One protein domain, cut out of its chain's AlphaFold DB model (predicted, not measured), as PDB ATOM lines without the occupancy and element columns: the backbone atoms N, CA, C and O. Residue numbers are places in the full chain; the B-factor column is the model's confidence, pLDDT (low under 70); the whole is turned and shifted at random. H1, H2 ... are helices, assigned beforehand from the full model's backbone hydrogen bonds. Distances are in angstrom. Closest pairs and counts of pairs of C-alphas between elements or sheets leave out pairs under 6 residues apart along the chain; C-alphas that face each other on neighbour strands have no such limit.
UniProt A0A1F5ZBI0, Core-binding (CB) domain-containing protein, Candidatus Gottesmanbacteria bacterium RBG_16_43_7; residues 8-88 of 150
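This is residues 8 to 88 of the 150 residues of the protein "Core-binding (CB) domain-containing protein" of Candidatus Gottesmanbacteria bacterium RBG_16_43_7 (UniProt A0A1F5ZBI0). One long helix, H1, is crossed on one side by two helices, H3 and H4, which run opposite ways to each other and come nearest by the tight link that joins them. Beyond the last residue of H1 a long loop with no named element, residues 31 to 43, swings out and returns through the very short H2 to H3, and residues 30 to 35 and 39 to 44 stick out from the body. The printed part has 81 residues with four named helices, in the order H1, H2, H3, H4, and no named strand; the class is all helix. The whole is compact, with a radius of gyration of the C-alphas of 13.3 A and spans of 36 by 33 by 19 A.

H1 is residues 8 to 30, 33.1 A from first to last C-alpha, and begins at C-alpha 8 at (3.911, -24.684, -39.754). H2 is residues 44 to 47, 5.4 A long. H3 is residues 50 to 62, 18.4 A long, and begins at C-alpha 50 at (16.353, -43.337, -22.900). H4 is residues 67 to 86, 28.3 A long, and ends at C-alpha 86 at (23.281, -26.271, -25.677).

H1 and H4 touch, with residues 13 to 17 of H1 and residues 72 to 80 of H4 alone; their closest C-alphas, those of Tyr 13 and Ala 76, are 5.1 A apart. Their lines are about perpendicular, at 87 degrees. H1 also touches H3, with residues 20 to 24 of H1 and residues 52 to 56 of H3 alone; the closest C-alphas are those of Phe 20 and Tyr 56, 7.1 A apart. These lines too are about perpendicular, at 80 degrees. H3 and H4 are close but not clearly touching, at a shallow tilt of 21 degrees, opposite ways; their closest C-alphas, those of Leu 60 and Ile 70, are 7.1 A apart. H2 touches no helix, and it is only just apart from H4, with a closest distance between C-alphas of 8.3 A. In H1, H3 and H4 every O i to N i+4 pair is within hydrogen-bond range; H2 is too short for such a pair, and its one O i to N i+3 pair is within range.

The two C-alphas farthest apart, those of Lys 8 and Ala 33, are 39.5 A apart. The printed part has no cut. The link from H1 to H2, 13 residues, is long, and its C-alphas lie 14 to 20 A from the mean of the C-alphas; the links from H2 to H3 and from H3 to H4 are tight. The mean pLDDT of the printed part is 83.5, and residues 31 to 42 are under 70.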
ATOM      1  N   LYS A   8       4.707 -23.458 -39.892       82.38
ATOM      2  CA  LYS A   8       3.911 -24.684 -39.754       82.38
ATOM      3  C   LYS A   8       4.729 -25.827 -39.149       82.38
ATOM      4  O   LYS A   8       4.267 -26.490 -38.227       82.38
ATOM      5  N   THR A   9       5.961 -26.027 -39.613       81.38
ATOM      6  CA  THR A   9       6.878 -27.036 -39.061       81.38
ATOM      7  C   THR A   9       7.205 -26.749 -37.594       81.38
ATOM      8  O   THR A   9       7.171 -27.663 -36.774       81.38
ATOM      9  N   ALA A  10       7.441 -25.486 -37.236       82.56
ATOM     10  CA  ALA A  10       7.680 -25.093 -35.848       82.56
ATOM     11  C   ALA A  10       6.455 -25.359 -34.949       82.56
ATOM     12  O   ALA A  10       6.598 -25.891 -33.848       82.56
ATOM     13  N   ALA A  11       5.245 -25.049 -35.428       85.19
ATOM     14  CA  ALA A  11       4.005 -25.359 -34.716       85.19
ATOM     15  C   ALA A  11       3.816 -26.873 -34.509       85.19
ATOM     16  O   ALA A  11       3.443 -27.307 -33.417       85.19
ATOM     17  N   ASN A  12       4.149 -27.679 -35.521       86.62
ATOM     18  CA  ASN A  12       4.114 -29.137 -35.435       86.62
ATOM     19  C   ASN A  12       5.090 -29.672 -34.378       86.62
ATOM     20  O   ASN A  12       4.680 -30.465 -33.536       86.62
ATOM     21  N   TYR A  13       6.339 -29.198 -34.363       90.19
ATOM     22  CA  TYR A  13       7.317 -29.600 -33.343       90.19
ATOM     23  C   TYR A  13       6.879 -29.209 -31.934       90.19
ATOM     24  O   TYR A  13       6.996 -30.012 -31.015       90.19
ATOM     25  N   LYS A  14       6.296 -28.017 -31.758       91.75
ATOM     26  CA  LYS A  14       5.715 -27.613 -30.471       91.75
ATOM     27  C   LYS A  14       4.628 -28.590 -30.010       91.75
ATOM     28  O   LYS A  14       4.594 -28.944 -28.835       91.75
ATOM     29  N   SER A  15       3.746 -29.012 -30.915       94.19
ATOM     30  CA  SER A  15       2.699 -29.998 -30.616       94.19
ATOM     31  C   SER A  15       3.286 -31.363 -30.236       94.19
ATOM     32  O   SER A  15       2.853 -31.981 -29.265       94.19
ATOM     33  N   ASP A  16       4.323 -31.803 -30.948       96.12
ATOM     34  CA  ASP A  16       4.984 -33.084 -30.690       96.12
ATOM     35  C   ASP A  16       5.657 -33.128 -29.323       96.12
ATOM     36  O   ASP A  16       5.449 -34.076 -28.568       96.12
ATOM     37  N   ILE A  17       6.413 -32.077 -28.996       95.69
ATOM     38  CA  ILE A  17       7.087 -31.931 -27.704       95.69
ATOM     39  C   ILE A  17       6.046 -31.940 -26.580       95.69
ATOM     40  O   ILE A  17       6.177 -32.697 -25.622       95.69
ATOM     41  N   LYS A  18       4.963 -31.161 -26.719       94.81
ATOM     42  CA  LYS A  18       3.867 -31.139 -25.739       94.81
ATOM     43  C   LYS A  18       3.255 -32.515 -25.512       94.81
ATOM     44  O   LYS A  18       2.961 -32.862 -24.375       94.81
ATOM     45  N   ASN A  19       3.042 -33.279 -26.577       96.06
ATOM     46  CA  ASN A  19       2.441 -34.597 -26.461       96.06
ATOM     47  C   ASN A  19       3.333 -35.572 -25.683       96.06
ATOM     48  O   ASN A  19       2.817 -36.277 -24.824       96.06
ATOM     49  N   PHE A  20       4.646 -35.568 -25.936       96.25
ATOM     50  CA  PHE A  20       5.584 -36.371 -25.151       96.25
ATOM     51  C   PHE A  20       5.539 -35.994 -23.668       96.25
ATOM     52  O   PHE A  20       5.361 -36.869 -22.831       96.25
ATOM     53  N   PHE A  21       5.635 -34.703 -23.330       94.00
ATOM     54  CA  PHE A  21       5.620 -34.278 -21.928       94.00
ATOM     55  C   PHE A  21       4.283 -34.554 -21.233       94.00
ATOM     56  O   PHE A  21       4.282 -34.922 -20.063       94.00
ATOM     57  N   ALA A  22       3.157 -34.428 -21.938       90.62
ATOM     58  CA  ALA A  22       1.853 -34.804 -21.399       90.62
ATOM     59  C   ALA A  22       1.794 -36.303 -21.069       90.62
ATOM     60  O   ALA A  22       1.381 -36.667 -19.969       90.62
ATOM     61  N   TRP A  23       2.260 -37.158 -21.987       93.31
ATOM     62  CA  TRP A  23       2.368 -38.596 -21.744       93.31
ATOM     63  C   TRP A  23       3.329 -38.907 -20.595       93.31
ATOM     64  O   TRP A  23       2.975 -39.679 -19.716       93.31
ATOM     65  N   TYR A  24       4.511 -38.284 -20.568       90.88
ATOM     66  CA  TYR A  24       5.535 -38.542 -19.557       90.88
ATOM     67  C   TYR A  24       5.042 -38.175 -18.158       90.88
ATOM     68  O   TYR A  24       5.115 -38.990 -17.249       90.88
ATOM     69  N   ILE A  25       4.464 -36.980 -17.994       87.31
ATOM     70  CA  ILE A  25       3.891 -36.539 -16.717       87.31
ATOM     71  C   ILE A  25       2.774 -37.492 -16.281       87.31
ATOM     72  O   ILE A  25       2.736 -37.905 -15.125       87.31
ATOM     73  N   PHE A  26       1.882 -37.881 -17.191       85.38
ATOM     74  CA  PHE A  26       0.824 -38.844 -16.892       85.38
ATOM     75  C   PHE A  26       1.380 -40.229 -16.516       85.38
ATOM     76  O   PHE A  26       0.905 -40.848 -15.566       85.38
ATOM     77  N   SER A  27       2.398 -40.729 -17.215       83.56
ATOM     78  CA  SER A  27       2.943 -42.069 -16.982       83.56
ATOM     79  C   SER A  27       3.726 -42.162 -15.672       83.56
ATOM     80  O   SER A  27       3.606 -43.171 -14.975       83.56
ATOM     81  N   VAL A  28       4.452 -41.111 -15.276       77.00
ATOM     82  CA  VAL A  28       5.162 -41.077 -13.982       77.00
ATOM     83  C   VAL A  28       4.228 -40.819 -12.798       77.00
ATOM     84  O   VAL A  28       4.469 -41.348 -11.716       77.00
ATOM     85  N   THR A  29       3.144 -40.054 -12.978       74.06
ATOM     86  CA  THR A  29       2.192 -39.752 -11.890       74.06
ATOM     87  C   THR A  29       1.242 -40.909 -11.584       74.06
ATOM     88  O   THR A  29       0.880 -41.108 -10.424       74.06
ATOM     89  N   ASN A  30       0.860 -41.701 -12.588       70.50
ATOM     90  CA  ASN A  30      -0.009 -42.862 -12.379       70.50
ATOM     91  C   ASN A  30       0.747 -44.104 -11.882       70.50
ATOM     92  O   ASN A  30       0.165 -44.930 -11.182       70.50
ATOM     93  N   ASN A  31       2.051 -44.211 -12.155       62.25
ATOM     94  CA  ASN A  31       2.920 -45.246 -11.587       62.25
ATOM     95  C   ASN A  31       3.389 -44.862 -10.169       62.25
ATOM     96  O   ASN A  31       4.574 -44.607  -9.948       62.25
ATOM     97  N   LYS A  32       2.455 -44.834  -9.203       50.88
ATOM     98  CA  LYS A  32       2.607 -44.428  -7.780       50.88
ATOM     99  C   LYS A  32       3.725 -45.113  -6.947       50.88
ATOM    100  O   LYS A  32       3.716 -44.984  -5.729       50.88
ATOM    101  N   ALA A  33       4.694 -45.805  -7.545       46.62
ATOM    102  CA  ALA A  33       5.776 -46.500  -6.843       46.62
ATOM    103  C   ALA A  33       7.188 -45.892  -7.027       46.62
ATOM    104  O   ALA A  33       8.070 -46.235  -6.249       46.62
ATOM    105  N   GLY A  34       7.433 -45.000  -8.002       47.75
ATOM    106  CA  GLY A  34       8.813 -44.580  -8.341       47.75
ATOM    107  C   GLY A  34       9.170 -43.099  -8.162       47.75
ATOM    108  O   GLY A  34      10.322 -42.783  -7.888       47.75
ATOM    109  N   TYR A  35       8.203 -42.182  -8.297       50.91
ATOM    110  CA  TYR A  35       8.491 -40.745  -8.469       50.91
ATOM    111  C   TYR A  35       7.719 -39.822  -7.519       50.91
ATOM    112  O   TYR A  35       7.616 -38.622  -7.764       50.91
ATOM    113  N   ALA A  36       7.217 -40.351  -6.396       48.41
ATOM    114  CA  ALA A  36       6.589 -39.551  -5.335       48.41
ATOM    115  C   ALA A  36       7.527 -38.472  -4.739       48.41
ATOM    116  O   ALA A  36       7.069 -37.603  -4.007       48.41
ATOM    117  N   ASN A  37       8.815 -38.499  -5.101       48.72
ATOM    118  CA  ASN A  37       9.818 -37.483  -4.805       48.72
ATOM    119  C   ASN A  37      10.498 -36.948  -6.079       48.72
ATOM    120  O   ASN A  37      11.711 -36.760  -6.087       48.72
ATOM    121  N   LEU A  38       9.755 -36.629  -7.148       52.19
ATOM    122  CA  LEU A  38      10.196 -35.535  -8.027       52.19
ATOM    123  C   LEU A  38      10.123 -34.248  -7.196       52.19
ATOM    124  O   LEU A  38       9.193 -33.450  -7.307       52.19
ATOM    125  N   SER A  39      11.082 -34.102  -6.280       49.19
ATOM    126  CA  SER A  39      11.387 -32.840  -5.641       49.19
ATOM    127  C   SER A  39      11.463 -31.824  -6.764       49.19
ATOM    128  O   SER A  39      12.230 -31.999  -7.712       49.19
ATOM    129  N   LEU A  40      10.669 -30.760  -6.663       48.44
ATOM    130  CA  LEU A  40      10.705 -29.623  -7.582       48.44
ATOM    131  C   LEU A  40      12.131 -29.047  -7.771       48.44
ATOM    132  O   LEU A  40      12.324 -28.200  -8.640       48.44
ATOM    133  N   ALA A  41      13.107 -29.474  -6.955       48.00
ATOM    134  CA  ALA A  41      14.508 -29.085  -7.007       48.00
ATOM    135  C   ALA A  41      15.348 -29.821  -8.070       48.00
ATOM    136  O   ALA A  41      16.359 -29.266  -8.498       48.00
ATOM    137  N   GLU A  42      14.975 -31.028  -8.515       58.31
ATOM    138  CA  GLU A  42      15.711 -31.708  -9.588       58.31
ATOM    139  C   GLU A  42      15.177 -31.290 -10.956       58.31
ATOM    140  O   GLU A  42      13.972 -31.260 -11.218       58.31
ATOM    141  N   ASN A  43      16.088 -30.948 -11.863       76.00
ATOM    142  CA  ASN A  43      15.719 -30.574 -13.215       76.00
ATOM    143  C   ASN A  43      15.062 -31.770 -13.918       76.00
ATOM    144  O   ASN A  43      15.743 -32.742 -14.244       76.00
ATOM    145  N   LEU A  44      13.755 -31.674 -14.184       82.69
ATOM    146  CA  LEU A  44      12.946 -32.712 -14.836       82.69
ATOM    147  C   LEU A  44      13.630 -33.311 -16.073       82.69
ATOM    148  O   LEU A  44      13.523 -34.511 -16.318       82.69
ATOM    149  N   LEU A  45      14.341 -32.489 -16.851       90.00
ATOM    150  CA  LEU A  45      15.006 -32.937 -18.070       90.00
ATOM    151  C   LEU A  45      16.193 -33.869 -17.796       90.00
ATOM    152  O   LEU A  45      16.465 -34.729 -18.625       90.00
ATOM    153  N   ASN A  46      16.849 -33.752 -16.637       89.81
ATOM    154  CA  ASN A  46      17.931 -34.650 -16.224       89.81
ATOM    155  C   ASN A  46      17.425 -36.005 -15.698       89.81
ATOM    156  O   ASN A  46      18.195 -36.954 -15.604       89.81
ATOM    157  N   VAL A  47      16.136 -36.130 -15.386       88.12
ATOM    158  CA  VAL A  47      15.540 -37.416 -14.980       88.12
ATOM    159  C   VAL A  47      15.093 -38.229 -16.200       88.12
ATOM    160  O   VAL A  47      15.030 -39.460 -16.170       88.12
ATOM    161  N   ILE A  48      14.806 -37.558 -17.317       91.38
ATOM    162  CA  ILE A  48      14.369 -38.224 -18.543       91.38
ATOM    163  C   ILE A  48      15.545 -39.007 -19.136       91.38
ATOM    164  O   ILE A  48      16.452 -38.433 -19.725       91.38
ATOM    165  N   SER A  49      15.520 -40.331 -18.992       91.62
ATOM    166  CA  SER A  49      16.427 -41.276 -19.651       91.62
ATOM    167  C   SER A  49      15.879 -41.844 -20.970       91.62
ATOM    168  O   SER A  49      14.703 -41.689 -21.312       91.62
ATOM    169  N   THR A  50      16.728 -42.581 -21.693       91.19
ATOM    170  CA  THR A  50      16.353 -43.337 -22.900       91.19
ATOM    171  C   THR A  50      15.211 -44.324 -22.651       91.19
ATOM    172  O   THR A  50      14.369 -44.498 -23.527       91.19
ATOM    173  N   ALA A  51      15.105 -44.899 -21.448       86.12
ATOM    174  CA  ALA A  51      14.003 -45.796 -21.093       86.12
ATOM    175  C   ALA A  51      12.632 -45.105 -21.193       86.12
ATOM    176  O   ALA A  51      11.672 -45.706 -21.672       86.12
ATOM    177  N   HIS A  52      12.539 -43.821 -20.831       92.56
ATOM    178  CA  HIS A  52      11.299 -43.054 -20.974       92.56
ATOM    179  C   HIS A  52      10.963 -42.755 -22.438       92.56
ATOM    180  O   HIS A  52       9.790 -42.752 -22.809       92.56
ATOM    181  N   ILE A  53      11.975 -42.532 -23.283       95.31
ATOM    182  CA  ILE A  53      11.763 -42.360 -24.727       95.31
ATOM    183  C   ILE A  53      11.275 -43.671 -25.347       95.31
ATOM    184  O   ILE A  53      10.320 -43.651 -26.121       95.31
ATOM    185  N   THR A  54      11.863 -44.807 -24.972       90.12
ATOM    186  CA  THR A  54      11.407 -46.129 -25.418       90.12
ATOM    187  C   THR A  54       9.983 -46.411 -24.948       90.12
ATOM    188  O   THR A  54       9.148 -46.760 -25.773       90.12
ATOM    189  N   GLY A  55       9.658 -46.158 -23.675       87.62
ATOM    190  CA  GLY A  55       8.293 -46.315 -23.161       87.62
ATOM    191  C   GLY A  55       7.268 -45.449 -23.902       87.62
ATOM    192  O   GLY A  55       6.157 -45.899 -24.181       87.62
ATOM    193  N   TYR A  56       7.650 -44.232 -24.301       94.62
ATOM    194  CA  TYR A  56       6.802 -43.380 -25.135       94.62
ATOM    195  C   TYR A  56       6.584 -43.977 -26.527       94.62
ATOM    196  O   TYR A  56       5.461 -43.983 -27.025       94.62
ATOM    197  N   ILE A  57       7.642 -44.492 -27.161       91.25
ATOM    198  CA  ILE A  57       7.542 -45.158 -28.465       91.25
ATOM    199  C   ILE A  57       6.616 -46.374 -28.368       91.25
ATOM    200  O   ILE A  57       5.741 -46.511 -29.221       91.25
ATOM    201  N   THR A  58       6.763 -47.201 -27.332       85.69
ATOM    202  CA  THR A  58       5.891 -48.356 -27.078       85.69
ATOM    203  C   THR A  58       4.430 -47.924 -26.967       85.69
ATOM    204  O   THR A  58       3.599 -48.417 -27.720       85.69
ATOM    205  N   ASN A  59       4.123 -46.900 -26.163       87.56
ATOM    206  CA  ASN A  59       2.757 -46.374 -26.053       87.56
ATOM    207  C   ASN A  59       2.190 -45.847 -27.389       87.56
ATOM    208  O   ASN A  59       1.000 -45.993 -27.687       87.56
ATOM    209  N   LEU A  60       3.026 -45.224 -28.223       86.38
ATOM    210  CA  LEU A  60       2.606 -44.776 -29.552       86.38
ATOM    211  C   LEU A  60       2.336 -45.949 -30.505       86.38
ATOM    212  O   LEU A  60       1.417 -45.863 -31.318       86.38
ATOM    213  N   LEU A  61       3.120 -47.022 -30.418       82.00
ATOM    214  CA  LEU A  61       2.912 -48.241 -31.204       82.00
ATOM    215  C   LEU A  61       1.639 -48.978 -30.771       82.00
ATOM    216  O   LEU A  61       0.839 -49.342 -31.627       82.00
ATOM    217  N   GLU A  62       1.411 -49.113 -29.464       79.38
ATOM    218  CA  GLU A  62       0.190 -49.700 -28.888       79.38
ATOM    219  C   GLU A  62      -1.071 -48.921 -29.284       79.38
ATOM    220  O   GLU A  62      -2.126 -49.500 -29.520       79.38
ATOM    221  N   SER A  63      -0.957 -47.596 -29.423       76.56
ATOM    222  CA  SER A  63      -2.041 -46.730 -29.908       76.56
ATOM    223  C   SER A  63      -2.150 -46.659 -31.439       76.56
ATOM    224  O   SER A  63      -2.825 -45.775 -31.969       76.56
ATOM    225  N   ALA A  64      -1.480 -47.565 -32.161       80.56
ATOM    226  CA  ALA A  64      -1.457 -47.640 -33.623       80.56
ATOM    227  C   ALA A  64      -1.046 -46.323 -34.318       80.56
ATOM    228  O   ALA A  64      -1.495 -45.993 -35.422       80.56
ATOM    229  N   THR A  65      -0.180 -45.530 -33.678       80.00
ATOM    230  CA  THR A  65       0.317 -44.281 -34.258       80.00
ATOM    231  C   THR A  65       1.221 -44.590 -35.459       80.00
ATOM    232  O   THR A  65       2.182 -45.349 -35.328       80.00
ATOM    233  N   PRO A  66       1.021 -43.945 -36.627       86.25
ATOM    234  CA  PRO A  66       1.853 -44.202 -37.801       86.25
ATOM    235  C   PRO A  66       3.345 -43.962 -37.542       86.25
ATOM    236  O   PRO A  66       3.725 -42.918 -37.006       86.25
ATOM    237  N   ALA A  67       4.212 -44.858 -38.026       82.94
ATOM    238  CA  ALA A  67       5.670 -44.752 -37.867       82.94
ATOM    239  C   ALA A  67       6.245 -43.414 -38.374       82.94
ATOM    240  O   ALA A  67       7.196 -42.874 -37.813       82.94
ATOM    241  N   THR A  68       5.640 -42.827 -39.410       84.69
ATOM    242  CA  THR A  68       5.987 -41.488 -39.911       84.69
ATOM    243  C   THR A  68       5.715 -40.394 -38.877       84.69
ATOM    244  O   THR A  68       6.532 -39.488 -38.709       84.69
ATOM    245  N   THR A  69       4.603 -40.496 -38.150       86.38
ATOM    246  CA  THR A  69       4.251 -39.605 -37.042       86.38
ATOM    247  C   THR A  69       5.181 -39.819 -35.855       86.38
ATOM    248  O   THR A  69       5.661 -38.833 -35.299       86.38
ATOM    249  N   ILE A  70       5.497 -41.069 -35.505       92.31
ATOM    250  CA  ILE A  70       6.456 -41.384 -34.434       92.31
ATOM    251  C   ILE A  70       7.832 -40.786 -34.762       92.31
ATOM    252  O   ILE A  70       8.376 -40.019 -33.973       92.31
ATOM    253  N   ASN A  71       8.356 -41.014 -35.968       92.50
ATOM    254  CA  ASN A  71       9.641 -40.457 -36.405       92.50
ATOM    255  C   ASN A  71       9.661 -38.924 -36.422       92.50
ATOM    256  O   ASN A  71      10.675 -38.303 -36.087       92.50
ATOM    257  N   ARG A  72       8.540 -38.288 -36.785       92.88
ATOM    258  CA  ARG A  72       8.396 -36.829 -36.713       92.88
ATOM    259  C   ARG A  72       8.483 -36.335 -35.266       92.88
ATOM    260  O   ARG A  72       9.217 -35.383 -35.010       92.88
ATOM    261  N   ARG A  73       7.808 -37.011 -34.331       96.00
ATOM    262  CA  ARG A  73       7.874 -36.705 -32.895       96.00
ATOM    263  C   ARG A  73       9.290 -36.899 -32.345       96.00
ATOM    264  O   ARG A  73       9.806 -35.995 -31.699       96.00
ATOM    265  N   LEU A  74       9.964 -38.001 -32.690       96.12
ATOM    266  CA  LEU A  74      11.367 -38.242 -32.318       96.12
ATOM    267  C   LEU A  74      12.304 -37.155 -32.847       96.12
ATOM    268  O   LEU A  74      13.211 -36.719 -32.147       96.12
ATOM    269  N   SER A  75      12.068 -36.669 -34.064       94.00
ATOM    270  CA  SER A  75      12.849 -35.567 -34.631       94.00
ATOM    271  C   SER A  75      12.658 -34.265 -33.846       94.00
ATOM    272  O   SER A  75      13.630 -33.552 -33.601       94.00
ATOM    273  N   ALA A  76      11.428 -33.971 -33.411       95.50
ATOM    274  CA  ALA A  76      11.145 -32.822 -32.554       95.50
ATOM    275  C   ALA A  76      11.817 -32.953 -31.176       95.50
ATOM    276  O   ALA A  76      12.362 -31.972 -30.674       95.50
ATOM    277  N   LEU A  77      11.830 -34.158 -30.592       97.06
ATOM    278  CA  LEU A  77      12.492 -34.428 -29.311       97.06
ATOM    279  C   LEU A  77      14.015 -34.294 -29.399       97.06
ATOM    280  O   LEU A  77      14.585 -33.571 -28.589       97.06
ATOM    281  N   ARG A  78      14.662 -34.885 -30.412       96.19
ATOM    282  CA  ARG A  78      16.110 -34.719 -30.661       96.19
ATOM    283  C   ARG A  78      16.496 -33.249 -30.738       96.19
ATOM    284  O   ARG A  78      17.468 -32.794 -30.147       96.19
ATOM    285  N   LEU A  79      15.698 -32.480 -31.471       94.50
ATOM    286  CA  LEU A  79      15.920 -31.055 -31.629       94.50
ATOM    287  C   LEU A  79      15.767 -30.292 -30.302       94.50
ATOM    288  O   LEU A  79      16.555 -29.392 -30.012       94.50
ATOM    289  N   PHE A  80      14.752 -30.645 -29.513       95.44
ATOM    290  CA  PHE A  80      14.502 -30.055 -28.204       95.44
ATOM    291  C   PHE A  80      15.630 -30.359 -27.212       95.44
ATOM    292  O   PHE A  80      16.155 -29.425 -26.611       95.44
ATOM    293  N   PHE A  81      16.045 -31.621 -27.075       95.44
ATOM    294  CA  PHE A  81      17.109 -32.004 -26.142       95.44
ATOM    295  C   PHE A  81      18.471 -31.463 -26.569       95.44
ATOM    296  O   PHE A  81      19.198 -30.933 -25.734       95.44
ATOM    297  N   LYS A  82      18.762 -31.416 -27.875       94.81
ATOM    298  CA  LYS A  82      19.929 -30.686 -28.386       94.81
ATOM    299  C   LYS A  82      19.924 -29.218 -27.952       94.81
ATOM    300  O   LYS A  82      20.952 -28.708 -27.514       94.81
ATOM    301  N   TYR A  83      18.785 -28.528 -28.063       94.25
ATOM    302  CA  TYR A  83      18.649 -27.154 -27.570       94.25
ATOM    303  C   TYR A  83      18.838 -27.076 -26.048       94.25
ATOM    304  O   TYR A  83      19.573 -26.207 -25.583       94.25
ATOM    305  N   ALA A  84      18.215 -27.972 -25.282       94.12
ATOM    306  CA  ALA A  84      18.307 -27.990 -23.826       94.12
ATOM    307  C   ALA A  84      19.762 -28.146 -23.351       94.12
ATOM    308  O   ALA A  84      20.211 -27.361 -22.520       94.12
ATOM    309  N   ILE A  85      20.526 -29.057 -23.957       95.00
ATOM    310  CA  ILE A  85      21.951 -29.269 -23.661       95.00
ATOM    311  C   ILE A  85      22.784 -28.042 -24.038       95.00
ATOM    312  O   ILE A  85      23.581 -27.560 -23.237       95.00
ATOM    313  N   GLN A  86      22.568 -27.477 -25.231       95.62
ATOM    314  CA  GLN A  86      23.281 -26.271 -25.677       95.62
ATOM    315  C   GLN A  86      23.077 -25.067 -24.748       95.62
ATOM    316  O   GLN A  86      23.922 -24.178 -24.713       95.62
ATOM    317  N   ASN A  87      21.959 -25.029 -24.024       93.94
ATOM    318  CA  ASN A  87      21.631 -23.972 -23.068       93.94
ATOM    319  C   ASN A  87      21.825 -24.430 -21.614       93.94
ATOM    320  O   ASN A  87      21.316 -23.773 -20.712       93.94
ATOM    321  N   GLN A  88      22.537 -25.541 -21.387       93.19
ATOM    322  CA  GLN A  88      22.865 -26.077 -20.059       93.19
ATOM    323  C   GLN A  88      21.631 -26.364 -19.181       93.19
ATOM    324  O   GLN A  88      21.705 -26.352 -17.957       93.19
TER     325      GLN A  88